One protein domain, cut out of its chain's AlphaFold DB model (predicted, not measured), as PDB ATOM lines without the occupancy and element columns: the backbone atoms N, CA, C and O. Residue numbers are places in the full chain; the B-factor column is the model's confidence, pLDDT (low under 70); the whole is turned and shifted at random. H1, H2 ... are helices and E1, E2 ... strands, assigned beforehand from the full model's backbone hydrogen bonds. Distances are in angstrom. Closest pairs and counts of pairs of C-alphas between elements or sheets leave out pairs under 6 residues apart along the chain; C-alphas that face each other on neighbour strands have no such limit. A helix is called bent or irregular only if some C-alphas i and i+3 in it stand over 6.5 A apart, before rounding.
ATOM      1  N   TYR A  16      91.054 137.993  89.249       95.31
ATOM      2  CA  TYR A  16      92.325 138.246  88.571       95.31
ATOM      3  C   TYR A  16      93.459 138.651  89.511       95.31
ATOM      4  O   TYR A  16      94.610 138.379  89.179       95.31
ATOM      5  N   TYR A  17      93.175 139.215  90.690       95.19
ATOM      6  CA  TYR A  17      94.218 139.636  91.633       95.19
ATOM      7  C   TYR A  17      95.256 138.540  91.935       95.19
ATOM      8  O   TYR A  17      96.433 138.769  91.656       95.19
ATOM      9  N   PRO A  18      94.890 137.343  92.442       95.25
ATOM     10  CA  PRO A  18      95.887 136.317  92.754       95.25
ATOM     11  C   PRO A  18      96.660 135.836  91.516       95.25
ATOM     12  O   PRO A  18      97.839 135.512  91.619       95.25
ATOM     13  N   LEU A  19      96.031 135.824  90.337       96.62
ATOM     14  CA  LEU A  19      96.678 135.401  89.092       96.62
ATOM     15  C   LEU A  19      97.725 136.417  88.626       96.62
ATOM     16  O   LEU A  19      98.838 136.041  88.266       96.62
ATOM     17  N   VAL A  20      97.381 137.705  88.679       96.62
ATOM     18  CA  VAL A  20      98.302 138.802  88.359       96.62
ATOM     19  C   VAL A  20      99.460 138.832  89.354       96.62
ATOM     20  O   VAL A  20     100.604 138.998  88.940       96.62
ATOM     21  N   MET A  21      99.198 138.597  90.643       96.19
ATOM     22  CA  MET A  21     100.267 138.497  91.638       96.19
ATOM     23  C   MET A  21     101.223 137.341  91.332       96.19
ATOM     24  O   MET A  21     102.428 137.562  91.334       96.19
ATOM     25  N   ASN A  22     100.717 136.153  90.983       95.75
ATOM     26  CA  ASN A  22     101.569 135.026  90.590       95.75
ATOM     27  C   ASN A  22     102.454 135.360  89.385       95.75
ATOM     28  O   ASN A  22     103.641 135.049  89.397       95.75
ATOM     29  N   TYR A  23     101.898 136.036  88.376       96.19
ATOM     30  CA  TYR A  23     102.667 136.491  87.220       96.19
ATOM     31  C   TYR A  23     103.797 137.454  87.616       96.19
ATOM     32  O   TYR A  23     104.947 137.264  87.214       96.19
ATOM     33  N   ILE A  24     103.491 138.440  88.463       94.38
ATOM     34  CA  ILE A  24     104.479 139.396  88.980       94.38
ATOM     35  C   ILE A  24     105.558 138.673  89.796       94.38
ATOM     36  O   ILE A  24     106.739 138.951  89.611       94.38
ATOM     37  N   TYR A  25     105.180 137.722  90.657       94.06
ATOM     38  CA  TYR A  25     106.128 136.936  91.449       94.06
ATOM     39  C   TYR A  25     107.055 136.093  90.577       94.06
ATOM     40  O   TYR A  25     108.241 136.018  90.878       94.06
ATOM     41  N   SER A  26     106.559 135.498  89.488       92.50
ATOM     42  CA  SER A  26     107.401 134.734  88.561       92.50
ATOM     43  C   SER A  26     108.465 135.607  87.895       92.50
ATOM     44  O   SER A  26     109.628 135.219  87.846       92.50
ATOM     45  N   ILE A  27     108.091 136.802  87.423       90.44
ATOM     46  CA  ILE A  27     109.051 137.735  86.813       90.44
ATOM     47  C   ILE A  27     110.031 138.260  87.860       90.44
ATOM     48  O   ILE A  27     111.238 138.273  87.631       90.44
ATOM     49  N   HIS A  28     109.525 138.690  89.014       91.06
ATOM     50  CA  HIS A  28     110.370 139.238  90.065       91.06
ATOM     51  C   HIS A  28     111.339 138.191  90.620       91.06
ATOM     52  O   HIS A  28     112.513 138.491  90.789       91.06
ATOM     53  N   GLY A  29     110.882 136.955  90.831       89.75
ATOM     54  CA  GLY A  29     111.724 135.847  91.278       89.75
ATOM     55  C   GLY A  29     112.839 135.512  90.286       89.75
ATOM     56  O   GLY A  29     113.952 135.225  90.708       89.75
ATOM     57  N   PHE A  30     112.584 135.621  88.977       88.31
ATOM     58  CA  PHE A  30     113.644 135.501  87.971       88.31
ATOM     59  C   PHE A  30     114.713 136.592  88.140       88.31
ATOM     60  O   PHE A  30     115.901 136.286  88.184       88.31
ATOM     61  N   ILE A  31     114.299 137.857  88.276       86.88
ATOM     62  CA  ILE A  31     115.225 138.987  88.471       86.88
ATOM     63  C   ILE A  31     116.012 138.828  89.781       86.88
ATOM     64  O   ILE A  31     117.221 139.065  89.803       86.88
ATOM     65  N   ASP A  32     115.348 138.407  90.859       89.38
ATOM     66  CA  ASP A  32     115.979 138.139  92.154       89.38
ATOM     67  C   ASP A  32     117.032 137.027  92.038       89.38
ATOM     68  O   ASP A  32     118.154 137.212  92.496       89.38
ATOM     69  N   LEU A  33     116.733 135.916  91.354       88.75
ATOM     70  CA  LEU A  33     117.695 134.826  91.138       88.75
ATOM     71  C   LEU A  33     118.922 135.269  90.330       88.75
ATOM     72  O   LEU A  33     120.044 134.955  90.721       88.75
ATOM     73  N   VAL A  34     118.731 136.041  89.255       86.94
ATOM     74  CA  VAL A  34     119.852 136.617  88.488       86.94
ATOM     75  C   VAL A  34     120.692 137.542  89.373       86.94
ATOM     76  O   VAL A  34     121.920 137.456  89.376       86.94
ATOM     77  N   SER A  35     120.041 138.389  90.175       87.44
ATOM     78  CA  SER A  35     120.724 139.308  91.095       87.44
ATOM     79  C   SER A  35     121.517 138.555  92.164       87.44
ATOM     80  O   SER A  35     122.636 138.942  92.492       87.44
ATOM     81  N   ARG A  36     120.970 137.450  92.685       89.62
ATOM     82  CA  ARG A  36     121.662 136.573  93.638       89.62
ATOM     83  C   ARG A  36     122.899 135.930  93.028       89.62
ATOM     84  O   ARG A  36     123.948 135.964  93.661       89.62
ATOM     85  N   GLY A  37     122.787 135.390  91.813       89.69
ATOM     86  CA  GLY A  37     123.912 134.774  91.107       89.69
ATOM     87  C   GLY A  37     125.044 135.771  90.883       89.69
ATOM     88  O   GLY A  37     126.203 135.475  91.165       89.69
ATOM     89  N   LEU A  38     124.691 136.995  90.480       88.94
ATOM     90  CA  LEU A  38     125.642 138.092  90.347       88.94
ATOM     91  C   LEU A  38     126.329 138.435  91.675       88.94
ATOM     92  O   LEU A  38     127.551 138.500  91.723       88.94
ATOM     93  N   ILE A  39     125.572 138.630  92.761       90.00
ATOM     94  CA  ILE A  39     126.150 138.959  94.074       90.00
ATOM     95  C   ILE A  39     127.095 137.850  94.546       90.00
ATOM     96  O   ILE A  39     128.207 138.154  94.970       90.00
ATOM     97  N   ASN A  40     126.692 136.581  94.436       89.19
ATOM     98  CA  ASN A  40     127.537 135.449  94.816       89.19
ATOM     99  C   ASN A  40     128.860 135.468  94.032       89.19
ATOM    100  O   ASN A  40     129.929 135.394  94.636       89.19
ATOM    101  N   LYS A  41     128.796 135.688  92.710       88.62
ATOM    102  CA  LYS A  41     129.989 135.784  91.862       88.62
ATOM    103  C   LYS A  41     130.908 136.939  92.270       88.62
ATOM    104  O   LYS A  41     132.121 136.768  92.341       88.62
ATOM    105  N   LEU A  42     130.347 138.112  92.558       89.56
ATOM    106  CA  LEU A  42     131.123 139.282  92.980       89.56
ATOM    107  C   LEU A  42     131.806 139.059  94.336       89.56
ATOM    108  O   LEU A  42     132.947 139.473  94.527       89.56
ATOM    109  N   VAL A  43     131.133 138.387  95.273       88.69
ATOM    110  CA  VAL A  43     131.707 138.038  96.581       88.69
ATOM    111  C   VAL A  43     132.896 137.091  96.425       88.69
ATOM    112  O   VAL A  43     133.936 137.327  97.039       88.69
ATOM    113  N   GLU A  44     132.787 136.072  95.572       87.88
ATOM    114  CA  GLU A  44     133.896 135.158  95.266       87.88
ATOM    115  C   GLU A  44     135.118 135.898  94.705       87.88
ATOM    116  O   GLU A  44     136.233 135.703  95.190       87.88
ATOM    117  N   LEU A  45     134.907 136.800  93.740       87.88
ATOM    118  CA  LEU A  45     135.982 137.583  93.117       87.88
ATOM    119  C   LEU A  45     136.682 138.535  94.098       87.88
ATOM    120  O   LEU A  45     137.892 138.759  94.020       87.88
ATOM    121  N   ARG A  46     135.944 139.084  95.070       87.19
ATOM    122  CA  ARG A  46     136.536 139.909  96.136       87.19
ATOM    123  C   ARG A  46     137.420 139.087  97.062       87.19
ATOM    124  O   ARG A  46     138.475 139.562  97.474       87.19
ATOM    125  N   ILE A  47     137.012 137.856  97.375       86.12
ATOM    126  CA  ILE A  47     137.822 136.932  98.178       86.12
ATOM    127  C   ILE A  47     139.116 136.578  97.431       86.12
ATOM    128  O   ILE A  47     140.178 136.527  98.055       86.12
ATOM    129  N   SER A  48     139.060 136.402  96.104       86.31
ATOM    130  CA  SER A  48     140.247 136.146  95.274       86.31
ATOM    131  C   SER A  48     141.099 137.388  94.969       86.31
ATOM    132  O   SER A  48     142.183 137.237  94.411       86.31
ATOM    133  N   LYS A  49     140.665 138.591  95.383       78.94
ATOM    134  CA  LYS A  49     141.297 139.900  95.114       78.94
ATOM    135  C   LYS A  49     141.433 140.252  93.621       78.94
ATOM    136  O   LYS A  49     142.391 140.921  93.235       78.94
ATOM    137  N   SER A  50     140.474 139.839  92.794       79.44
ATOM    138  CA  SER A  50     140.453 140.127  91.351       79.44
ATOM    139  C   SER A  50     139.628 141.389  91.038       79.44
ATOM    140  O   SER A  50     138.500 141.285  90.561       79.44
ATOM    141  N   GLU A  51     140.151 142.587  91.334       79.94
ATOM    142  CA  GLU A  51     139.411 143.855  91.125       79.94
ATOM    143  C   GLU A  51     139.059 144.123  89.651       79.94
ATOM    144  O   GLU A  51     137.930 144.517  89.365       79.94
ATOM    145  N   ASP A  52     139.967 143.824  88.718       83.19
ATOM    146  CA  ASP A  52     139.715 143.993  87.279       83.19
ATOM    147  C   ASP A  52     138.550 143.103  86.793       83.19
ATOM    148  O   ASP A  52     137.683 143.546  86.039       83.19
ATOM    149  N   GLU A  53     138.451 141.868  87.302       85.06
ATOM    150  CA  GLU A  53     137.373 140.931  86.939       85.06
ATOM    151  C   GLU A  53     136.001 141.370  87.479       85.06
ATOM    152  O   GLU A  53     134.967 141.088  86.869       85.06
ATOM    153  N   ILE A  54     135.965 142.077  88.616       84.81
ATOM    154  CA  ILE A  54     134.727 142.636  89.180       84.81
ATOM    155  C   ILE A  54     134.150 143.690  88.236       84.81
ATOM    156  O   ILE A  54     132.948 143.675  87.946       84.81
ATOM    157  N   ASP A  55     135.001 144.596  87.753       85.12
ATOM    158  CA  ASP A  55     134.584 145.644  86.828       85.12
ATOM    159  C   ASP A  55     134.157 145.052  85.478       85.12
ATOM    160  O   ASP A  55     133.120 145.456  84.944       85.12
ATOM    161  N   ASP A  56     134.858 144.035  84.972       85.69
ATOM    162  CA  ASP A  56     134.474 143.318  83.750       85.69
ATOM    163  C   ASP A  56     133.084 142.675  83.863       85.69
ATOM    164  O   ASP A  56     132.234 142.852  82.980       85.69
ATOM    165  N   VAL A  57     132.806 141.975  84.970       86.00
ATOM    166  CA  VAL A  57     131.491 141.361  85.211       86.00
ATOM    167  C   VAL A  57     130.396 142.424  85.252       86.00
ATOM    168  O   VAL A  57     129.390 142.275  84.559       86.00
ATOM    169  N   ILE A  58     130.573 143.514  86.003       84.69
ATOM    170  CA  ILE A  58     129.558 144.576  86.113       84.69
ATOM    171  C   ILE A  58     129.316 145.251  84.757       84.69
ATOM    172  O   ILE A  58     128.165 145.495  84.381       84.69
ATOM    173  N   ASN A  59     130.381 145.516  84.001       84.25
ATOM    174  CA  ASN A  59     130.291 146.144  82.685       84.25
ATOM    175  C   ASN A  59     129.596 145.235  81.659       84.25
ATOM    176  O   ASN A  59     128.852 145.732  80.809       84.25
ATOM    177  N   SER A  60     129.749 143.910  81.774       82.62
ATOM    178  CA  SER A  60     129.098 142.940  80.879       82.62
ATOM    179  C   SER A  60     127.562 142.944  80.954       82.62
ATOM    180  O   SER A  60     126.890 142.579  79.989       82.62
ATOM    181  N   LEU A  61     126.982 143.408  82.067       77.81
ATOM    182  CA  LEU A  61     125.534 143.386  82.309       77.81
ATOM    183  C   LEU A  61     124.764 144.481  81.561       77.81
ATOM    184  O   LEU A  61     123.532 144.497  81.592       77.81
ATOM    185  N   ASN A  62     125.468 145.417  80.917       77.44
ATOM    186  CA  ASN A  62     124.885 146.536  80.171       77.44
ATOM    187  C   ASN A  62     123.847 147.356  80.976       77.44
ATOM    188  O   ASN A  62     122.894 147.917  80.420       77.44
ATOM    189  N   ILE A  63     124.020 147.424  82.302       82.06
ATOM    190  CA  ILE A  63     123.193 148.241  83.195       82.06
ATOM    191  C   ILE A  63     123.388 149.708  82.793       82.06
ATOM    192  O   ILE A  63     124.513 150.183  82.684       82.06
ATOM    193  N   GLN A  64     122.300 150.434  82.541       84.44
ATOM    194  CA  GLN A  64     122.380 151.845  82.133       84.44
ATOM    195  C   GLN A  64     122.438 152.803  83.330       84.44
ATOM    196  O   GLN A  64     122.866 153.941  83.189       84.44
ATOM    197  N   ASP A  65     121.994 152.344  84.498       86.88
ATOM    198  CA  ASP A  65     121.923 153.135  85.721       86.88
ATOM    199  C   ASP A  65     123.190 152.938  86.566       86.88
ATOM    200  O   ASP A  65     123.429 151.863  87.127       86.88
ATOM    201  N   ASP A  66     124.011 153.983  86.663       85.88
ATOM    202  CA  ASP A  66     125.263 153.937  87.418       85.88
ATOM    203  C   ASP A  66     125.044 153.827  88.935       85.88
ATOM    204  O   ASP A  66     125.887 153.257  89.629       85.88
ATOM    205  N   ALA A  67     123.905 154.283  89.469       86.69
ATOM    206  CA  ALA A  67     123.586 154.082  90.881       86.69
ATOM    207  C   ALA A  67     123.357 152.594  91.176       86.69
ATOM    208  O   ALA A  67     123.849 152.083  92.182       86.69
ATOM    209  N   ILE A  68     122.684 151.877  90.270       84.44
ATOM    210  CA  ILE A  68     122.503 150.423  90.379       84.44
ATOM    211  C   ILE A  68     123.850 149.696  90.252       84.44
ATOM    212  O   ILE A  68     124.125 148.788  91.035       84.44
ATOM    213  N   LYS A  69     124.728 150.104  89.323       83.31
ATOM    214  CA  LYS A  69     126.082 149.521  89.224       83.31
ATOM    215  C   LYS A  69     126.876 149.690  90.515       83.31
ATOM    216  O   LYS A  69     127.476 148.730  90.991       83.31
ATOM    217  N   ASN A  70     126.870 150.895  91.084       84.38
ATOM    218  CA  ASN A  70     127.608 151.191  92.310       84.38
ATOM    219  C   ASN A  70     127.078 150.379  93.497       84.38
ATOM    220  O   ASN A  70     127.874 149.866  94.276       84.38
ATOM    221  N   GLN A  71     125.763 150.151  93.580       86.06
ATOM    222  CA  GLN A  71     125.198 149.250  94.590       86.06
ATOM    223  C   GLN A  71     125.783 147.835  94.493       86.06
ATOM    224  O   GLN A  71     126.155 147.261  95.513       86.06
ATOM    225  N   PHE A  72     125.944 147.275  93.288       83.81
ATOM    226  CA  PHE A  72     126.569 145.955  93.136       83.81
ATOM    227  C   PHE A  72     128.036 145.925  93.586       83.81
ATOM    228  O   PHE A  72     128.489 144.892  94.083       83.81
ATOM    229  N   LYS A  73     128.767 147.045  93.489       78.81
ATOM    230  CA  LYS A  73     130.142 147.151  94.008       78.81
ATOM    231  C   LYS A  73     130.206 147.109  95.537       78.81
ATOM    232  O   LYS A  73     131.204 146.635  96.071       78.81
ATOM    233  N   GLU A  74     129.154 147.548  96.221       83.69
ATOM    234  CA  GLU A  74     129.103 147.643  97.686       83.69
ATOM    235  C   GLU A  74     128.427 146.438  98.360       83.69
ATOM    236  O   GLU A  74     128.761 146.099  99.493       83.69
ATOM    237  N   ILE A  75     127.487 145.766  97.685       84.62
ATOM    238  CA  ILE A  75     126.727 144.643  98.257       84.62
ATOM    239  C   ILE A  75     127.611 143.401  98.407       84.62
ATOM    240  O   ILE A  75     128.141 142.890  97.422       84.62
ATOM    241  N   ASP A  76     127.707 142.868  99.626       83.50
ATOM    242  CA  ASP A  76     128.545 141.718  99.999       83.50
ATOM    243  C   ASP A  76     127.761 140.429 100.299       83.50
ATOM    244  O   ASP A  76     128.356 139.384 100.557       83.50
ATOM    245  N   LYS A  77     126.426 140.484 100.286       83.56
ATOM    246  CA  LYS A  77     125.569 139.320 100.530       83.56
ATOM    247  C   LYS A  77     124.173 139.497  99.965       83.56
ATOM    248  O   LYS A  77     123.643 140.603  99.867       83.56
ATOM    249  N   THR A  78     123.542 138.372  99.657       84.50
ATOM    250  CA  THR A  78     122.125 138.332  99.297       84.50
ATOM    251  C   THR A  78     121.249 138.376 100.549       84.50
ATOM    252  O   THR A  78     121.676 138.019 101.651       84.50
ATOM    253  N   ALA A  79     119.999 138.824 100.398       84.00
ATOM    254  CA  ALA A  79     119.048 138.802 101.503       84.00
ATOM    255  C   ALA A  79     118.787 137.349 101.954       84.00
ATOM    256  O   ALA A  79     118.501 136.495 101.097       84.00
ATOM    257  N   PRO A  80     118.845 137.055 103.270       82.31
ATOM    258  CA  PRO A  80     118.562 135.721 103.774       82.31
ATOM    259  C   PRO A  80     117.104 135.352 103.499       82.31
ATOM    260  O   PRO A  80     116.196 136.175 103.637       82.31
ATOM    261  N   LEU A  81     116.870 134.096 103.124       82.69
ATOM    262  CA  LEU A  81     115.517 133.572 102.987       82.69
ATOM    263  C   LEU A  81     114.947 133.272 104.376       82.69
ATOM    264  O   LEU A  81     115.595 132.623 105.193       82.69
ATOM    265  N   PHE A  82     113.713 133.704 104.633       84.38
ATOM    266  CA  PHE A  82     113.026 133.410 105.898       84.38
ATOM    267  C   PHE A  82     112.578 131.940 106.006       84.38
ATOM    268  O   PHE A  82     112.196 131.489 107.084       84.38
ATOM    269  N   ALA A  83     112.595 131.198 104.892       83.75
ATOM    270  CA  ALA A  83     112.237 129.789 104.823       83.75
ATOM    271  C   ALA A  83     112.948 129.087 103.653       83.75
ATOM    272  O   ALA A  83     113.196 129.693 102.612       83.75
ATOM    273  N   LYS A  84     113.216 127.783 103.807       81.94
ATOM    274  CA  LYS A  84     113.623 126.902 102.702       81.94
ATOM    275  C   LYS A  84     112.371 126.388 101.993       81.94
ATOM    276  O   LYS A  84     111.516 125.771 102.631       81.94
ATOM    277  N   GLN A  85     112.269 126.617 100.684       82.88
ATOM    278  CA  GLN A  85     111.215 126.012  99.872       82.88
ATOM    279  C   GLN A  85     111.435 124.499  99.815       82.88
ATOM    280  O   GLN A  85     112.510 124.042  99.438       82.88
ATOM    281  N   LYS A  86     110.405 123.727 100.168       86.69
ATOM    282  CA  LYS A  86     110.422 122.268 100.053       86.69
ATOM    283  C   LYS A  86     109.510 121.840  98.919       86.69
ATOM    284  O   LYS A  86     108.340 122.220  98.888       86.69
ATOM    285  N   PHE A  87     110.042 121.042  98.004       91.00
ATOM    286  CA  PHE A  87     109.257 120.368  96.978       91.00
ATOM    287  C   PHE A  87     109.134 118.909  97.386       91.00
ATOM    288  O   PHE A  87     110.102 118.161  97.335       91.00
ATOM    289  N   ILE A  88     107.957 118.516  97.860       93.81
ATOM    290  CA  ILE A  88     107.714 117.168  98.376       93.81
ATOM    291  C   ILE A  88     106.943 116.393  97.312       93.81
ATOM    292  O   ILE A  88     105.882 116.828  96.862       93.81
ATOM    293  N   LYS A  89     107.492 115.255  96.888       95.38
ATOM    294  CA  LYS A  89     106.830 114.340  95.952       95.38
ATOM    295  C   LYS A  89     105.651 113.629  96.618       95.38
ATOM    296  O   LYS A  89     105.550 113.565  97.840       95.38
ATOM    297  N   SER A  90     104.792 113.009  95.810       95.88
ATOM    298  CA  SER A  90     103.675 112.190  96.306       95.88
ATOM    299  C   SER A  90     104.113 110.986  97.151       95.88
ATOM    300  O   SER A  90     103.334 110.517  97.972       95.88
ATOM    301  N   ASP A  91     105.355 110.511  96.992       96.19
ATOM    302  CA  ASP A  91     105.965 109.462  97.823       96.19
ATOM    303  C   ASP A  91     106.562 109.992  99.144       96.19
ATOM    304  O   ASP A  91     107.209 109.244  99.876       96.19
ATOM    305  N   GLY A  92     106.376 111.283  99.442       95.12
ATOM    306  CA  GLY A  92     106.874 111.946 100.645       95.12
ATOM    307  C   GLY A  92     108.353 112.334 100.598       95.12
ATOM    308  O   GLY A  92     108.832 112.980 101.529       95.12
ATOM    309  N   LYS A  93     109.092 111.984  99.538       95.38
ATOM    310  CA  LYS A  93     110.509 112.352  99.420       95.38
ATOM    311  C   LYS A  93     110.651 113.799  98.952       95.38
ATOM    312  O   LYS A  93     109.981 114.228  98.009       95.38
ATOM    313  N   GLU A  94     111.552 114.530  99.597       94.06
ATOM    314  CA  GLU A  94     111.916 115.893  99.211       94.06
ATOM    315  C   GLU A  94     112.766 115.868  97.931       94.06
ATOM    316  O   GLU A  94     113.621 115.001  97.749       94.06
ATOM    317  N   ILE A  95     112.495 116.806  97.028       93.50
ATOM    318  CA  ILE A  95     113.371 117.159  95.917       93.50
ATOM    319  C   ILE A  95     114.307 118.233  96.450       93.50
ATOM    320  O   ILE A  95     113.866 119.324  96.822       93.50
ATOM    321  N   GLU A  96     115.589 117.903  96.501       89.31
ATOM    322  CA  GLU A  96     116.622 118.869  96.822       89.31
ATOM    323  C   GLU A  96     116.841 119.795  95.626       89.31
ATOM    324  O   GLU A  96     116.982 119.342  94.491       89.31
ATOM    325  N   ILE A  97     116.809 121.099  95.892       88.44
ATOM    326  CA  ILE A  97     117.078 122.140  94.907       88.44
ATOM    327  C   ILE A  97     118.119 123.072  95.511       88.44
ATOM    328  O   ILE A  97     117.853 123.706  96.539       88.44
ATOM    329  N   ASP A  98     119.277 123.164  94.863       88.06
ATOM    330  CA  ASP A  98     120.290 124.154  95.198       88.06
ATOM    331  C   ASP A  98     119.977 125.471  94.473       88.06
ATOM    332  O   ASP A  98     120.078 125.603  93.254       88.06
ATOM    333  N   ILE A  99     119.541 126.463  95.246       86.94
ATOM    334  CA  ILE A  99     119.203 127.784  94.716       86.94
ATOM    335  C   ILE A  99     120.451 128.540  94.254       86.94
ATOM    336  O   ILE A  99     120.341 129.352  93.338       86.94
ATOM    337  N   ASN A 100     121.617 128.291  94.853       85.94
ATOM    338  CA  ASN A 100     122.853 128.942  94.434       85.94
ATOM    339  C   ASN A 100     123.327 128.386  93.091       85.94
ATOM    340  O   ASN A 100     123.686 129.180  92.227       85.94
ATOM    341  N   GLU A 101     123.227 127.069  92.888       88.06
ATOM    342  CA  GLU A 101     123.498 126.438  91.587       88.06
ATOM    343  C   GLU A 101     122.590 127.035  90.499       88.06
ATOM    344  O   GLU A 101     123.067 127.506  89.468       88.06
ATOM    345  N   ILE A 102     121.279 127.126  90.758       88.56
ATOM    346  CA  ILE A 102     120.331 127.742  89.814       88.56
ATOM    347  C   ILE A 102     120.672 129.214  89.554       88.56
ATOM    348  O   ILE A 102     120.570 129.681  88.419       88.56
ATOM    349  N   ALA A 103     121.037 129.971  90.587       88.88
ATOM    350  CA  ALA A 103     121.377 131.382  90.446       88.88
ATOM    351  C   ALA A 103     122.643 131.583  89.591       88.88
ATOM    352  O   ALA A 103     122.681 132.489  88.755       88.88
ATOM    353  N   GLU A 104     123.649 130.720  89.740       86.56
ATOM    354  CA  GLU A 104     124.852 130.710  88.903       86.56
ATOM    355  C   GLU A 104     124.534 130.333  87.446       86.56
ATOM    356  O   GLU A 104     124.976 131.003  86.504       86.56
ATOM    357  N   GLU A 105     123.690 129.318  87.231       85.62
ATOM    358  CA  GLU A 105     123.209 128.975  85.890       85.62
ATOM    359  C   GLU A 105     122.434 130.129  85.244       85.62
ATOM    360  O   GLU A 105     122.585 130.387  84.051       85.62
ATOM    361  N   MET A 106     121.618 130.855  86.010       82.56
ATOM    362  CA  MET A 106     120.872 132.017  85.515       82.56
ATOM    363  C   MET A 106     121.797 133.154  85.078       82.56
ATOM    364  O   MET A 106     121.496 133.826  84.091       82.56
ATOM    365  N   LEU A 107     122.929 133.354  85.757       80.94
ATOM    366  CA  LEU A 107     123.927 134.344  85.354       80.94
ATOM    367  C   LEU A 107     124.622 133.941  84.043       80.94
ATOM    368  O   LEU A 107     124.782 134.763  83.145       80.94
ATOM    369  N   THR A 108     124.996 132.667  83.906       78.56
ATOM    370  CA  THR A 108     125.783 132.168  82.761       78.56
ATOM    371  C   THR A 108     124.935 131.820  81.531       78.56
ATOM    372  O   THR A 108     125.390 131.965  80.396       78.56
ATOM    373  N   LYS A 109     123.682 131.391  81.730       78.75
ATOM    374  CA  LYS A 109     122.734 130.940  80.689       78.75
ATOM    375  C   LYS A 109     121.478 131.819  80.599       78.75
ATOM    376  O   LYS A 109     120.493 131.431  79.965       78.75
ATOM    377  N   GLY A 110     121.490 133.012  81.197       67.88
ATOM    378  CA  GLY A 110     120.309 133.872  81.364       67.88
ATOM    379  C   GLY A 110     119.556 134.220  80.078       67.88
ATOM    380  O   GLY A 110     118.338 134.383  80.102       67.88
ATOM    381  N   VAL A 111     120.228 134.253  78.923       70.62
ATOM    382  CA  VAL A 111     119.578 134.474  77.617       70.62
ATOM    383  C   VAL A 111     118.620 133.333  77.263       70.62
ATOM    384  O   VAL A 111     117.493 133.576  76.836       70.62
ATOM    385  N   TYR A 112     119.031 132.082  77.483       74.38
ATOM    386  CA  TYR A 112     118.184 130.918  77.224       74.38
ATOM    387  C   TYR A 112     116.988 130.882  78.184       74.38
ATOM    388  O   TYR A 112     115.849 130.670  77.768       74.38
ATOM    389  N   LEU A 113     117.232 131.151  79.468       74.19
ATOM    390  CA  LEU A 113     116.204 131.065  80.504       74.19
ATOM    391  C   LEU A 113     115.220 132.241  80.439       74.19
ATOM    392  O   LEU A 113     114.016 132.041  80.596       74.19
ATOM    393  N   SER A 114     115.679 133.447  80.096       74.50
ATOM    394  CA  SER A 114     114.804 134.615  79.904       74.50
ATOM    395  C   SER A 114     113.820 134.442  78.743       74.50
ATOM    396  O   SER A 114     112.698 134.943  78.821       74.50
ATOM    397  N   ALA A 115     114.157 133.649  77.718       76.88
ATOM    398  CA  ALA A 115     113.228 133.307  76.638       76.88
ATOM    399  C   ALA A 115     111.978 132.553  77.139       76.88
ATOM    400  O   ALA A 115     110.935 132.557  76.476       76.88
ATOM    401  N   THR A 116     112.053 131.938  78.324       81.81
ATOM    402  CA  THR A 116     110.928 131.239  78.959       81.81
ATOM    403  C   THR A 116     110.028 132.157  79.785       81.81
ATOM    404  O   THR A 116     108.919 131.751  80.128       81.81
ATOM    405  N   LEU A 117     110.414 133.417  80.042       84.56
ATOM    406  CA  LEU A 117     109.592 134.371  80.805       84.56
ATOM    407  C   LEU A 117     108.209 134.567  80.186       84.56
ATOM    408  O   LEU A 117     107.224 134.727  80.910       84.56
ATOM    409  N   LYS A 118     108.102 134.457  78.858       90.31
ATOM    410  CA  LYS A 118     106.817 134.486  78.148       90.31
ATOM    411  C   LYS A 118     105.821 133.444  78.654       90.31
ATOM    412  O   LYS A 118     104.625 133.716  78.682       90.31
ATOM    413  N   ASN A 119     106.296 132.300  79.144       92.06
ATOM    414  CA  ASN A 119     105.443 131.228  79.648       92.06
ATOM    415  C   ASN A 119     104.674 131.655  80.902       92.06
ATOM    416  O   ASN A 119     103.546 131.206  81.105       92.06
ATOM    417  N   SER A 120     105.228 132.559  81.716       94.62
ATOM    418  CA  SER A 120     104.511 133.119  82.868       94.62
ATOM    419  C   SER A 120     103.326 133.994  82.426       94.62
ATOM    420  O   SER A 120     102.231 133.871  82.974       94.62
ATOM    421  N   ALA A 121     103.493 134.783  81.358       95.56
ATOM    422  CA  ALA A 121     102.419 135.579  80.762       95.56
ATOM    423  C   ALA A 121     101.362 134.695  80.072       95.56
ATOM    424  O   ALA A 121     100.161 134.912  80.240       95.56
ATOM    425  N   CYS A 122     101.795 133.650  79.356       96.94
ATOM    426  CA  CYS A 122     100.898 132.644  78.783       96.94
ATOM    427  C   CYS A 122     100.061 131.959  79.875       96.94
ATOM    428  O   CYS A 122      98.842 131.837  79.749       96.94
ATOM    429  N   THR A 123     100.700 131.559  80.978       97.50
ATOM    430  CA  THR A 123     100.036 130.907  82.116       97.50
ATOM    431  C   THR A 123      99.000 131.827  82.760       97.50
ATOM    432  O   THR A 123      97.908 131.362  83.096       97.50
ATOM    433  N   LEU A 124      99.299 133.127  82.882       98.12
ATOM    434  CA  LEU A 124      98.343 134.134  83.344       98.12
ATOM    435  C   LEU A 124      97.098 134.165  82.452       98.12
ATOM    436  O   LEU A 124      95.990 134.016  82.963       98.12
ATOM    437  N   LEU A 125      97.268 134.323  81.135       98.56
ATOM    438  CA  LEU A 125      96.146 134.423  80.195       98.56
ATOM    439  C   LEU A 125      95.288 133.150  80.178       98.56
ATOM    440  O   LEU A 125      94.062 133.241  80.222       98.56
ATOM    441  N   ILE A 126      95.920 131.972  80.171       98.50
ATOM    442  CA  ILE A 126      95.218 130.681  80.231       98.50
ATOM    443  C   ILE A 126      94.417 130.574  81.528       98.50
ATOM    444  O   ILE A 126      93.208 130.344  81.492       98.50
ATOM    445  N   SER A 127      95.072 130.775  82.673       97.88
ATOM    446  CA  SER A 127      94.441 130.616  83.987       97.88
ATOM    447  C   SER A 127      93.304 131.612  84.190       97.88
ATOM    448  O   SER A 127      92.243 131.251  84.697       97.88
ATOM    449  N   ALA A 128      93.505 132.864  83.774       97.50
ATOM    450  CA  ALA A 128      92.508 133.915  83.898       97.50
ATOM    451  C   ALA A 128      91.267 133.614  83.054       97.50
ATOM    452  O   ALA A 128      90.149 133.730  83.563       97.50
ATOM    453  N   PHE A 129      91.443 133.161  81.811       97.62
ATOM    454  CA  PHE A 129      90.318 132.808  80.950       97.62
ATOM    455  C   PHE A 129      89.554 131.609  81.517       97.62
ATOM    456  O   PHE A 129      88.341 131.675  81.674       97.62
ATOM    457  N   GLU A 130      90.243 130.535  81.918       96.81
ATOM    458  CA  GLU A 130      89.574 129.347  82.468       96.81
ATOM    459  C   GLU A 130      88.769 129.648  83.736       96.81
ATOM    460  O   GLU A 130      87.705 129.065  83.947       96.81
ATOM    461  N   LYS A 131      89.241 130.582  84.568       95.25
ATOM    462  CA  LYS A 131      88.515 131.035  85.764       95.25
ATOM    463  C   LYS A 131      87.337 131.955  85.451       95.25
ATOM    464  O   LYS A 131      86.506 132.157  86.332       95.25
ATOM    465  N   THR A 132      87.267 132.512  84.243       95.12
ATOM    466  CA  THR A 132      86.248 133.500  83.855       95.12
ATOM    467  C   THR A 132      85.414 133.115  82.632       95.12
ATOM    468  O   THR A 132      84.568 133.892  82.209       95.12
ATOM    469  N   LYS A 133      85.558 131.888  82.121       93.50
ATOM    470  CA  LYS A 133      84.833 131.399  80.937       93.50
ATOM    471  C   LYS A 133      83.309 131.398  81.067       93.50
ATOM    472  O   LYS A 133      82.625 131.478  80.059       93.50
ATOM    473  N   ASP A 134      82.777 131.340  82.289       93.06
ATOM    474  CA  ASP A 134      81.329 131.438  82.530       93.06
ATOM    475  C   ASP A 134      80.783 132.850  82.210       93.06
ATOM    476  O   ASP A 134      79.577 133.025  82.062       93.06
ATOM    477  N   TRP A 135      81.663 133.853  82.100       93.62
ATOM    478  CA  TRP A 135      81.351 135.241  81.734       93.62
ATOM    479  C   TRP A 135      81.764 135.595  80.296       93.62
ATOM    480  O   TRP A 135      81.678 136.758  79.913       93.62
ATOM    481  N   ASP A 136      82.222 134.615  79.512       93.56
ATOM    482  CA  ASP A 136      82.665 134.797  78.127       93.56
ATOM    483  C   ASP A 136      81.489 135.182  77.209       93.56
ATOM    484  O   ASP A 136      80.683 134.334  76.817       93.56
ATOM    485  N   ASP A 137      81.399 136.468  76.853       94.12
ATOM    486  CA  ASP A 137      80.426 136.988  75.887       94.12
ATOM    487  C   ASP A 137      81.038 137.060  74.483       94.12
ATOM    488  O   ASP A 137      81.804 137.967  74.159       94.12
ATOM    489  N   GLN A 138      80.651 136.124  73.615       94.44
ATOM    490  CA  GLN A 138      81.170 136.037  72.241       94.44
ATOM    491  C   GLN A 138      80.759 137.216  71.351       94.44
ATOM    492  O   GLN A 138      81.345 137.404  70.283       94.44
ATOM    493  N   ASN A 139      79.764 138.006  71.762       96.00
ATOM    494  CA  ASN A 139      79.365 139.211  71.040       96.00
ATOM    495  C   ASN A 139      80.235 140.420  71.416       96.00
ATOM    496  O   ASN A 139      80.219 141.428  70.708       96.00
ATOM    497  N   ASP A 140      81.004 140.338  72.505       97.38
ATOM    498  CA  ASP A 140      81.869 141.419  72.962       97.38
ATOM    499  C   ASP A 140      83.297 141.273  72.399       97.38
ATOM    500  O   ASP A 140      83.994 140.289  72.685       97.38
ATOM    501  N   PRO A 141      83.802 142.269  71.644       98.38
ATOM    502  CA  PRO A 141      85.111 142.174  71.010       98.38
ATOM    503  C   PRO A 141      86.289 141.900  71.958       98.38
ATOM    504  O   PRO A 141      87.256 141.263  71.533       98.38
ATOM    505  N   ILE A 142      86.228 142.351  73.219       98.31
ATOM    506  CA  ILE A 142      87.318 142.145  74.192       98.31
ATOM    507  C   ILE A 142      87.409 140.686  74.659       98.31
ATOM    508  O   ILE A 142      88.510 140.182  74.869       98.31
ATOM    509  N   TRP A 143      86.276 139.984  74.764       98.12
ATOM    510  CA  TRP A 143      86.243 138.560  75.106       98.12
ATOM    511  C   TRP A 143      86.747 137.703  73.951       98.12
ATOM    512  O   TRP A 143      87.539 136.785  74.159       98.12
ATOM    513  N   ASN A 144      86.394 138.065  72.715       98.44
ATOM    514  CA  ASN A 144      86.971 137.448  71.522       98.44
ATOM    515  C   ASN A 144      88.486 137.678  71.435       98.44
ATOM    516  O   ASN A 144      89.236 136.738  71.170       98.44
ATOM    517  N   PHE A 145      88.956 138.898  71.718       98.69
ATOM    518  CA  PHE A 145      90.387 139.203  71.811       98.69
ATOM    519  C   PHE A 145      91.077 138.329  72.866       98.69
ATOM    520  O   PHE A 145      92.059 137.648  72.571       98.69
ATOM    521  N   PHE A 146      90.519 138.284  74.079       98.56
ATOM    522  CA  PHE A 146      91.064 137.502  75.182       98.56
ATOM    523  C   PHE A 146      91.083 135.997  74.878       98.56
ATOM    524  O   PHE A 146      92.084 135.331  75.150       98.56
ATOM    525  N   TYR A 147      90.038 135.472  74.231       98.44
ATOM    526  CA  TYR A 147      89.991 134.094  73.750       98.44
ATOM    527  C   TYR A 147      91.167 133.775  72.819       98.44
ATOM    528  O   TYR A 147      91.854 132.774  73.028       98.44
ATOM    529  N   HIS A 148      91.440 134.622  71.819       98.56
ATOM    530  CA  HIS A 148      92.553 134.395  70.888       98.56
ATOM    531  C   HIS A 148      93.914 134.492  71.581       98.56
ATOM    532  O   HIS A 148      94.787 133.668  71.308       98.56
ATOM    533  N   CYS A 149      94.088 135.419  72.528       98.50
ATOM    534  CA  CYS A 149      95.298 135.499  73.353       98.50
ATOM    535  C   CYS A 149      95.497 134.243  74.213       98.50
ATOM    536  O   CYS A 149      96.598 133.691  74.255       98.50
ATOM    537  N   ARG A 150      94.440 133.743  74.867       98.00
ATOM    538  CA  ARG A 150      94.486 132.477  75.611       98.00
ATOM    539  C   ARG A 150      94.792 131.305  74.689       98.00
ATOM    540  O   ARG A 150      95.589 130.445  75.050       98.00
ATOM    541  N   ASN A 151      94.177 131.253  73.508       98.19
ATOM    542  CA  ASN A 151      94.417 130.163  72.571       98.19
ATOM    543  C   ASN A 151      95.870 130.162  72.095       98.19
ATOM    544  O   ASN A 151      96.528 129.131  72.152       98.19
ATOM    545  N   ALA A 152      96.403 131.327  71.729       97.88
ATOM    546  CA  ALA A 152      97.802 131.452  71.348       97.88
ATOM    547  C   ALA A 152      98.761 131.083  72.491       97.88
ATOM    548  O   ALA A 152      99.768 130.413  72.278       97.88
ATOM    549  N   SER A 153      98.407 131.455  73.723       97.81
ATOM    550  CA  SER A 153      99.155 131.087  74.928       97.81
ATOM    551  C   SER A 153      99.208 129.570  75.140       97.81
ATOM    552  O   SER A 153     100.241 129.050  75.550       97.81
ATOM    553  N   ALA A 154      98.124 128.850  74.830       97.50
ATOM    554  CA  ALA A 154      98.057 127.387  74.892       97.50
ATOM    555  C   ALA A 154      98.770 126.683  73.716       97.50
ATOM    556  O   ALA A 154      98.936 125.465  73.739       97.50
ATOM    557  N   HIS A 155      99.200 127.436  72.701       96.25
ATOM    558  CA  HIS A 155      99.866 126.942  71.496       96.25
ATOM    559  C   HIS A 155     101.258 127.564  71.335       96.25
ATOM    560  O   HIS A 155     101.579 128.127  70.292       96.25
ATOM    561  N   ASP A 156     102.080 127.457  72.385       93.00
ATOM    562  CA  ASP A 156     103.490 127.882  72.391       93.00
ATOM    563  C   ASP A 156     103.687 129.327  71.905       93.00
ATOM    564  O   ASP A 156     104.480 129.618  71.011       93.00
ATOM    565  N   ASN A 157     102.910 130.254  72.479       95.00
ATOM    566  CA  ASN A 157     102.991 131.674  72.146       95.00
ATOM    567  C   ASN A 157     102.677 131.977  70.661       95.00
ATOM    568  O   ASN A 157     103.135 132.992  70.147       95.00
ATOM    569  N   LYS A 158     101.905 131.142  69.947       96.62
ATOM    570  CA  LYS A 158     101.558 131.359  68.529       96.62
ATOM    571  C   LYS A 158     100.061 131.342  68.296       96.62
ATOM    572  O   LYS A 158      99.359 130.445  68.754       96.62
ATOM    573  N   PHE A 159      99.563 132.311  67.535       97.81
ATOM    574  CA  PHE A 159      98.152 132.349  67.168       97.81
ATOM    575  C   PHE A 159      97.754 131.097  66.391       97.81
ATOM    576  O   PHE A 159      98.309 130.803  65.337       97.81
ATOM    577  N   LYS A 160      96.743 130.398  66.906       96.81
ATOM    578  CA  LYS A 160      96.052 129.307  66.223       96.81
ATOM    579  C   LYS A 160      94.593 129.717  66.027       96.81
ATOM    580  O   LYS A 160      93.774 129.583  66.933       96.81
ATOM    581  N   ILE A 161      94.280 130.320  64.887       95.62
ATOM    582  CA  ILE A 161      92.974 130.928  64.605       95.62
ATOM    583  C   ILE A 161      92.104 129.916  63.859       95.62
ATOM    584  O   ILE A 161      92.013 129.928  62.636       95.62
ATOM    585  N   GLU A 162      91.478 129.017  64.616       90.19
ATOM    586  CA  GLU A 162      90.569 127.993  64.071       90.19
ATOM    587  C   GLU A 162      89.094 128.366  64.245       90.19
ATOM    588  O   GLU A 162      88.260 128.008  63.417       90.19
ATOM    589  N   LYS A 163      88.757 129.097  65.317       89.62
ATOM    590  CA  LYS A 163      87.385 129.554  65.573       89.62
ATOM    591  C   LYS A 163      87.158 130.952  65.017       89.62
ATOM    592  O   LYS A 163      87.977 131.849  65.225       89.62
ATOM    593  N   ASP A 164      85.996 131.145  64.400       90.69
ATOM    594  CA  ASP A 164      85.561 132.436  63.871       90.69
ATOM    595  C   ASP A 164      84.981 133.319  64.989       90.69
ATOM    596  O   ASP A 164      83.773 133.472  65.133       90.69
ATOM    597  N   ARG A 165      85.865 133.846  65.843       95.06
ATOM    598  CA  ARG A 165      85.522 134.775  66.931       95.06
ATOM    599  C   ARG A 165      85.982 136.182  66.585       95.06
ATOM    600  O   ARG A 165      87.054 136.606  67.017       95.06
ATOM    601  N   PHE A 166      85.191 136.870  65.769       96.56
ATOM    602  CA  PHE A 166      85.456 138.239  65.334       96.56
ATOM    603  C   PHE A 166      84.196 139.109  65.455       96.56
ATOM    604  O   PHE A 166      83.091 138.590  65.319       96.56
ATOM    605  N   PRO A 167      84.347 140.428  65.675       97.50
ATOM    606  CA  PRO A 167      85.612 141.154  65.836       97.50
ATOM    607  C   PRO A 167      86.339 140.791  67.142       97.50
ATOM    608  O   PRO A 167      85.709 140.542  68.164       97.50
ATOM    609  N   ALA A 168      87.673 140.759  67.093       98.44
ATOM    610  CA  ALA A 168      88.545 140.508  68.238       98.44
ATOM    611  C   ALA A 168      89.382 141.763  68.490       98.44
ATOM    612  O   ALA A 168      90.452 141.940  67.902       98.44
ATOM    613  N   LYS A 169      88.849 142.674  69.309       98.50
ATOM    614  CA  LYS A 169      89.387 144.030  69.480       98.50
ATOM    615  C   LYS A 169      89.554 144.381  70.944       98.50
ATOM    616  O   LYS A 169      88.656 144.157  71.752       98.50
ATOM    617  N   TRP A 170      90.676 145.013  71.256       98.44
ATOM    618  CA  TRP A 170      90.944 145.589  72.564       98.44
ATOM    619  C   TRP A 170      91.796 146.850  72.401       98.44
ATOM    620  O   TRP A 170      92.905 146.802  71.872       98.44
ATOM    621  N   ARG A 171      91.270 147.999  72.850       96.56
ATOM    622  CA  ARG A 171      91.874 149.325  72.613       96.56
ATOM    623  C   ARG A 171      92.162 149.522  71.112       96.56
ATOM    624  O   ARG A 171      91.260 149.343  70.301       96.56
ATOM    625  N   ALA A 172      93.391 149.887  70.749       97.12
ATOM    626  CA  ALA A 172      93.831 150.053  69.361       97.12
ATOM    627  C   ALA A 172      94.319 148.742  68.707       97.12
ATOM    628  O   ALA A 172      94.767 148.767  67.563       97.12
ATOM    629  N   LEU A 173      94.274 147.615  69.423       98.25
ATOM    630  CA  LEU A 173      94.743 146.323  68.933       98.25
ATOM    631  C   LEU A 173      93.580 145.513  68.354       98.25
ATOM    632  O   LEU A 173      92.508 145.403  68.953       98.25
ATOM    633  N   GLU A 174      93.827 144.899  67.202       98.38
ATOM    634  CA  GLU A 174      92.893 144.005  66.527       98.38
ATOM    635  C   GLU A 174      93.611 142.717  66.137       98.38
ATOM    636  O   GLU A 174      94.665 142.750  65.503       98.38
ATOM    637  N   ILE A 175      93.026 141.582  66.518       98.44
ATOM    638  CA  ILE A 175      93.461 140.270  66.046       98.44
ATOM    639  C   ILE A 175      92.643 139.946  64.799       98.44
ATOM    640  O   ILE A 175      91.415 140.012  64.822       98.44
ATOM    641  N   THR A 176      93.323 139.580  63.713       97.62
ATOM    642  CA  THR A 176      92.696 139.195  62.440       97.62
ATOM    643  C   THR A 176      93.138 137.799  62.018       97.62
ATOM    644  O   THR A 176      94.165 137.297  62.475       97.62
ATOM    645  N   LYS A 177      92.398 137.174  61.092       96.88
ATOM    646  CA  LYS A 177      92.713 135.830  60.565       96.88
ATOM    647  C   LYS A 177      94.126 135.716  59.978       96.88
ATOM    648  O   LYS A 177      94.735 134.657  60.076       96.88
ATOM    649  N   ILE A 178      94.662 136.805  59.419       96.56
ATOM    650  CA  ILE A 178      95.998 136.848  58.796       96.56
ATOM    651  C   ILE A 178      97.114 136.613  59.826       96.56
ATOM    652  O   ILE A 178      98.202 136.181  59.468       96.56
ATOM    653  N   MET A 179      96.851 136.847  61.113       96.94
ATOM    654  CA  MET A 179      97.847 136.673  62.172       96.94
ATOM    655  C   MET A 179      98.069 135.212  62.580       96.94
ATOM    656  O   MET A 179      98.883 134.955  63.462       96.94
ATOM    657  N   ASN A 180      97.353 134.250  61.988       97.44
ATOM    658  CA  ASN A 180      97.541 132.832  62.281       97.44
ATOM    659  C   ASN A 180      99.007 132.406  62.063       97.44
ATOM    660  O   ASN A 180      99.580 132.654  61.008       97.44
ATOM    661  N   GLY A 181      99.606 131.755  63.060       96.38
ATOM    662  CA  GLY A 181     101.020 131.374  63.091       96.38
ATOM    663  C   GLY A 181     101.962 132.427  63.688       96.38
ATOM    664  O   GLY A 181     103.052 132.062  64.132       96.38
ATOM    665  N   ASN A 182     101.551 133.698  63.773       96.38
ATOM    666  CA  ASN A 182     102.381 134.762  64.346       96.38
ATOM    667  C   ASN A 182     102.506 134.622  65.865       96.38
ATOM    668  O   ASN A 182     101.623 134.077  66.534       96.38
ATOM    669  N   LYS A 183     103.593 135.169  66.421       96.12
ATOM    670  CA  LYS A 183     103.829 135.162  67.865       96.12
ATOM    671  C   LYS A 183     102.880 136.105  68.603       96.12
ATOM    672  O   LYS A 183     102.669 137.247  68.186       96.12
ATOM    673  N   LEU A 184     102.344 135.643  69.732       96.81
ATOM    674  CA  LEU A 184     101.521 136.453  70.624       96.81
ATOM    675  C   LEU A 184     102.378 137.497  71.336       96.81
ATOM    676  O   LEU A 184     102.082 138.674  71.214       96.81
ATOM    677  N   PHE A 185     103.431 137.104  72.049       95.31
ATOM    678  CA  PHE A 185     104.315 138.022  72.767       95.31
ATOM    679  C   PHE A 185     105.554 138.390  71.966       95.31
ATOM    680  O   PHE A 185     106.107 137.557  71.248       95.31
ATOM    681  N   LYS A 186     106.001 139.634  72.153       91.31
ATOM    682  CA  LYS A 186     107.247 140.154  71.602       91.31
ATOM    683  C   LYS A 186     108.452 139.501  72.264       91.31
ATOM    684  O   LYS A 186     108.678 139.684  73.457       91.31
ATOM    685  N   GLU A 187     109.227 138.761  71.482       81.06
ATOM    686  CA  GLU A 187     110.483 138.138  71.935       81.06
ATOM    687  C   GLU A 187     111.707 139.003  71.589       81.06
ATOM    688  O   GLU A 187     112.769 138.867  72.188       81.06
ATOM    689  N   ASN A 188     111.549 139.935  70.650       74.25
ATOM    690  CA  ASN A 188     112.508 140.984  70.318       74.25
ATOM    691  C   ASN A 188     111.746 142.238  69.834       74.25
ATOM    692  O   ASN A 188     110.514 142.254  69.816       74.25
ATOM    693  N   LYS A 189     112.454 143.308  69.441       65.00
ATOM    694  CA  LYS A 189     111.829 144.593  69.059       65.00
ATOM    695  C   LYS A 189     110.838 144.504  67.884       65.00
ATOM    696  O   LYS A 189     110.035 145.423  67.731       65.00
ATOM    697  N   HIS A 190     110.880 143.444  67.073       68.31
ATOM    698  CA  HIS A 190     110.147 143.370  65.803       68.31
ATOM    699  C   HIS A 190     109.262 142.127  65.639       68.31
ATOM    700  O   HIS A 190     108.486 142.075  64.690       68.31
ATOM    701  N   ASP A 191     109.341 141.151  66.543       84.25
ATOM    702  CA  ASP A 191     108.670 139.859  66.397       84.25
ATOM    703  C   ASP A 191     107.732 139.576  67.574       84.25
ATOM    704  O   ASP A 191     108.188 139.220  68.660       84.25
ATOM    705  N   GLY A 192     106.427 139.755  67.339       90.50
ATOM    706  CA  GLY A 192     105.331 139.476  68.270       90.50
ATOM    707  C   GLY A 192     104.301 140.607  68.368       90.50
ATOM    708  O   GLY A 192     104.544 141.740  67.947       90.50
ATOM    709  N   PHE A 193     103.128 140.301  68.923       96.06
ATOM    710  CA  PHE A 193     101.984 141.218  68.948       96.06
ATOM    711  C   PHE A 193     101.892 142.049  70.242       96.06
ATOM    712  O   PHE A 193     101.872 143.279  70.190       96.06
ATOM    713  N   LEU A 194     101.900 141.391  71.401       96.62
ATOM    714  CA  LEU A 194     101.769 141.970  72.737       96.62
ATOM    715  C   LEU A 194     103.117 142.138  73.440       96.62
ATOM    716  O   LEU A 194     104.034 141.333  73.285       96.62
ATOM    717  N   ASN A 195     103.213 143.153  74.288       94.56
ATOM    718  CA  ASN A 195     104.251 143.281  75.302       94.56
ATOM    719  C   ASN A 195     103.856 142.521  76.580       94.56
ATOM    720  O   ASN A 195     102.683 142.243  76.828       94.56
ATOM    721  N   PHE A 196     104.826 142.262  77.457       92.94
ATOM    722  CA  PHE A 196     104.597 141.556  78.726       92.94
ATOM    723  C   PHE A 196     103.701 142.313  79.729       92.94
ATOM    724  O   PHE A 196     103.103 141.700  80.604       92.94
ATOM    725  N   GLY A 197     103.529 143.630  79.583       94.75
ATOM    726  CA  GLY A 197     102.570 144.397  80.394       94.75
ATOM    727  C   GLY A 197     101.110 144.281  79.931       94.75
ATOM    728  O   GLY A 197     100.192 144.495  80.725       94.75
ATOM    729  N   ASP A 198     100.877 143.918  78.667       97.31
ATOM    730  CA  ASP A 198      99.543 143.938  78.061       97.31
ATOM    731  C   ASP A 198      98.554 142.947  78.701       97.31
ATOM    732  O   ASP A 198      97.399 143.330  78.883       97.31
ATOM    733  N   PRO A 199      98.948 141.730  79.137       97.88
ATOM    734  CA  PRO A 199      98.055 140.842  79.881       97.88
ATOM    735  C   PRO A 199      97.474 141.483  81.144       97.88
ATOM    736  O   PRO A 199      96.284 141.339  81.413       97.88
ATOM    737  N   ILE A 200      98.283 142.229  81.902       97.75
ATOM    738  CA  ILE A 200      97.824 142.929  83.111       97.75
ATOM    739  C   ILE A 200      96.799 143.998  82.723       97.75
ATOM    740  O   ILE A 200      95.733 144.089  83.331       97.75
ATOM    741  N   ALA A 201      97.088 144.782  81.685       97.88
ATOM    742  CA  ALA A 201      96.184 145.826  81.221       97.88
ATOM    743  C   ALA A 201      94.857 145.263  80.679       97.88
ATOM    744  O   ALA A 201      93.796 145.793  81.007       97.88
ATOM    745  N   LEU A 202      94.907 144.174  79.906       98.38
ATOM    746  CA  LEU A 202      93.733 143.494  79.359       98.38
ATOM    747  C   LEU A 202      92.823 142.982  80.479       98.38
ATOM    748  O   LEU A 202      91.632 143.289  80.497       98.38
ATOM    749  N   LEU A 203      93.380 142.236  81.437       97.56
ATOM    750  CA  LEU A 203      92.607 141.694  82.555       97.56
ATOM    751  C   LEU A 203      92.021 142.802  83.433       97.56
ATOM    752  O   LEU A 203      90.903 142.665  83.933       97.56
ATOM    753  N   TRP A 204      92.742 143.913  83.600       96.44
ATOM    754  CA  TRP A 204      92.233 145.068  84.332       96.44
ATOM    755  C   TRP A 204      91.025 145.685  83.618       96.44
ATOM    756  O   TRP A 204      89.992 145.875  84.259       96.44
ATOM    757  N   ASP A 205      91.102 145.921  82.301       96.25
ATOM    758  CA  ASP A 205      89.988 146.465  81.509       96.25
ATOM    759  C   ASP A 205      88.753 145.543  81.554       96.25
ATOM    760  O   ASP A 205      87.627 146.022  81.732       96.25
ATOM    761  N   ILE A 206      88.947 144.221  81.458       95.56
ATOM    762  CA  ILE A 206      87.857 143.242  81.595       95.56
ATOM    763  C   ILE A 206      87.247 143.323  83.003       95.56
ATOM    764  O   ILE A 206      86.028 143.400  83.135       95.56
ATOM    765  N   GLU A 207      88.052 143.375  84.070       93.38
ATOM    766  CA  GLU A 207      87.545 143.496  85.446       93.38
ATOM    767  C   GLU A 207      86.783 144.811  85.695       93.38
ATOM    768  O   GLU A 207      85.816 144.828  86.471       93.38
ATOM    769  N   GLN A 208      87.194 145.905  85.040       92.12
ATOM    770  CA  GLN A 208      86.487 147.185  85.104       92.12
ATOM    771  C   GLN A 208      85.147 147.144  84.372       92.12
ATOM    772  O   GLN A 208      84.174 147.703  84.887       92.12
ATOM    773  N   LYS A 209      85.085 146.479  83.212       93.19
ATOM    774  CA  LYS A 209      83.857 146.314  82.420       93.19
ATOM    775  C   LYS A 209      82.877 145.343  83.087       93.19
ATOM    776  O   LYS A 209      81.688 145.630  83.181       93.19
ATOM    777  N   TYR A 210      83.384 144.245  83.641       90.69
ATOM    778  CA  TYR A 210      82.604 143.154  84.225       90.69
ATOM    779  C   TYR A 210      82.754 143.106  85.748       90.69
ATOM    780  O   TYR A 210      83.267 142.153  86.340       90.69
TER     781      TYR A 210
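Overview. This is residues 16 to 210 of the 216 residues of an uncharacterized protein of Deltaproteobacteria bacterium RBG_16_44_11 (UniProt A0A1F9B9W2). One long helix, H1, is the spine of a loose, long model: at its first end H5 and H7 lie along it as a three-helix bundle, with H6 packed on H5 and the small strand hairpin of E1 and E2 packed on H6. Toward its other end H4 crosses H1, and H2 folds back along it with the short H3 near both, while residues 75 to 98 make a wide loop between H3 and H4. The printed part has 195 residues, with seven named helices and two named strands in the order H1 H2 H3 H4 H5 H6 E1 E2 H7; the class is mostly helix, and the sheet E1 - E2 is antiparallel. The radius of gyration of the C-alphas is 20.9 A, and the C-alphas span 66 by 45 by 30 A.

Arrangement. H1, residues 16 to 47, is the hub and touches four helices. With its residues 42 to 46 alone it touches H2, residues 51 to 60, in a helical hairpin at a shallow tilt of 27 degrees; the closest C-alphas, of Leu 42 and Ile 54, are 6.2 A apart. H3, residues 66 to 74, is close to H1 but not clearly touching, the closest C-alphas being those of Ile 39 and Phe 72, 7.1 A apart. With residues 33 to 41 alone H1 touches H4, residues 99 to 114, at a steep tilt of 69 degrees, only just short of about perpendicular; the C-alphas of Gly 37 and Ala 103 are closest, 4.3 A. H4 is irregular, with C-alphas 108 and 111 8.4 A apart, and has a kink of 85 degrees near residue 108. With residues 16 to 27 alone H1 touches H5, residues 117 to 135, opposite ways at a shallow tilt of 15 degrees; the C-alphas of Tyr 23 and Ser 120 are closest, 5.8 A. H5 is irregular too, with C-alphas 131 and 134 7.9 A apart. H5 touches H6, residues 141 to 154, at a steep tilt of 48 degrees, the closest C-alphas being those of Cys 122 and Ser 153, 4.5 A apart. The closest C-alphas of H6 and E1, residues 168 to 170, are those of Phe 145 and Ala 168, 4.2 A apart. E1 and E2, residues 173 to 175, form a hairpin, with N 170 and O 173 3.0 A apart and N 175 and O 168 2.9 A apart, both within hydrogen-bond range. H7, residues 198 to 209, touches H5 the same way at a shallow tilt of 18 degrees, the closest C-alphas being those of Leu 125 and Pro 199, 6.7 A apart; H1 and H7 only just touch, with 3 pairs of C-alphas within 8 A. Every O i to N i+4 pair is within hydrogen-bond range in H1, H2, H3, H6 and H7, against 10 of 12 in H4 and 12 of 15 in H5.

Along the chain. H1 is 46.5 A long, from C-alpha 16 at (92.325, 138.246, 88.571) to C-alpha 47 at (137.822, 136.932, 98.178). H5 is 28.3 A long and H6 20.0 A. H7, 16.5 A long, ends with C-alpha 209 at (83.857, 146.314, 82.420).

Size, cuts and confidence. The two C-alphas farthest apart are those of Lys 49 and Asn 139, 66.5 A. The printed part has no cut; the links H3 to H4, H6 to E1 and E2 to H7 are long. Residues 62 to 68, of which 66 to 68 belong to H3, stand free. Mean pLDDT of the printed part is 90.5, and residues 110, 189 and 190 are under 70.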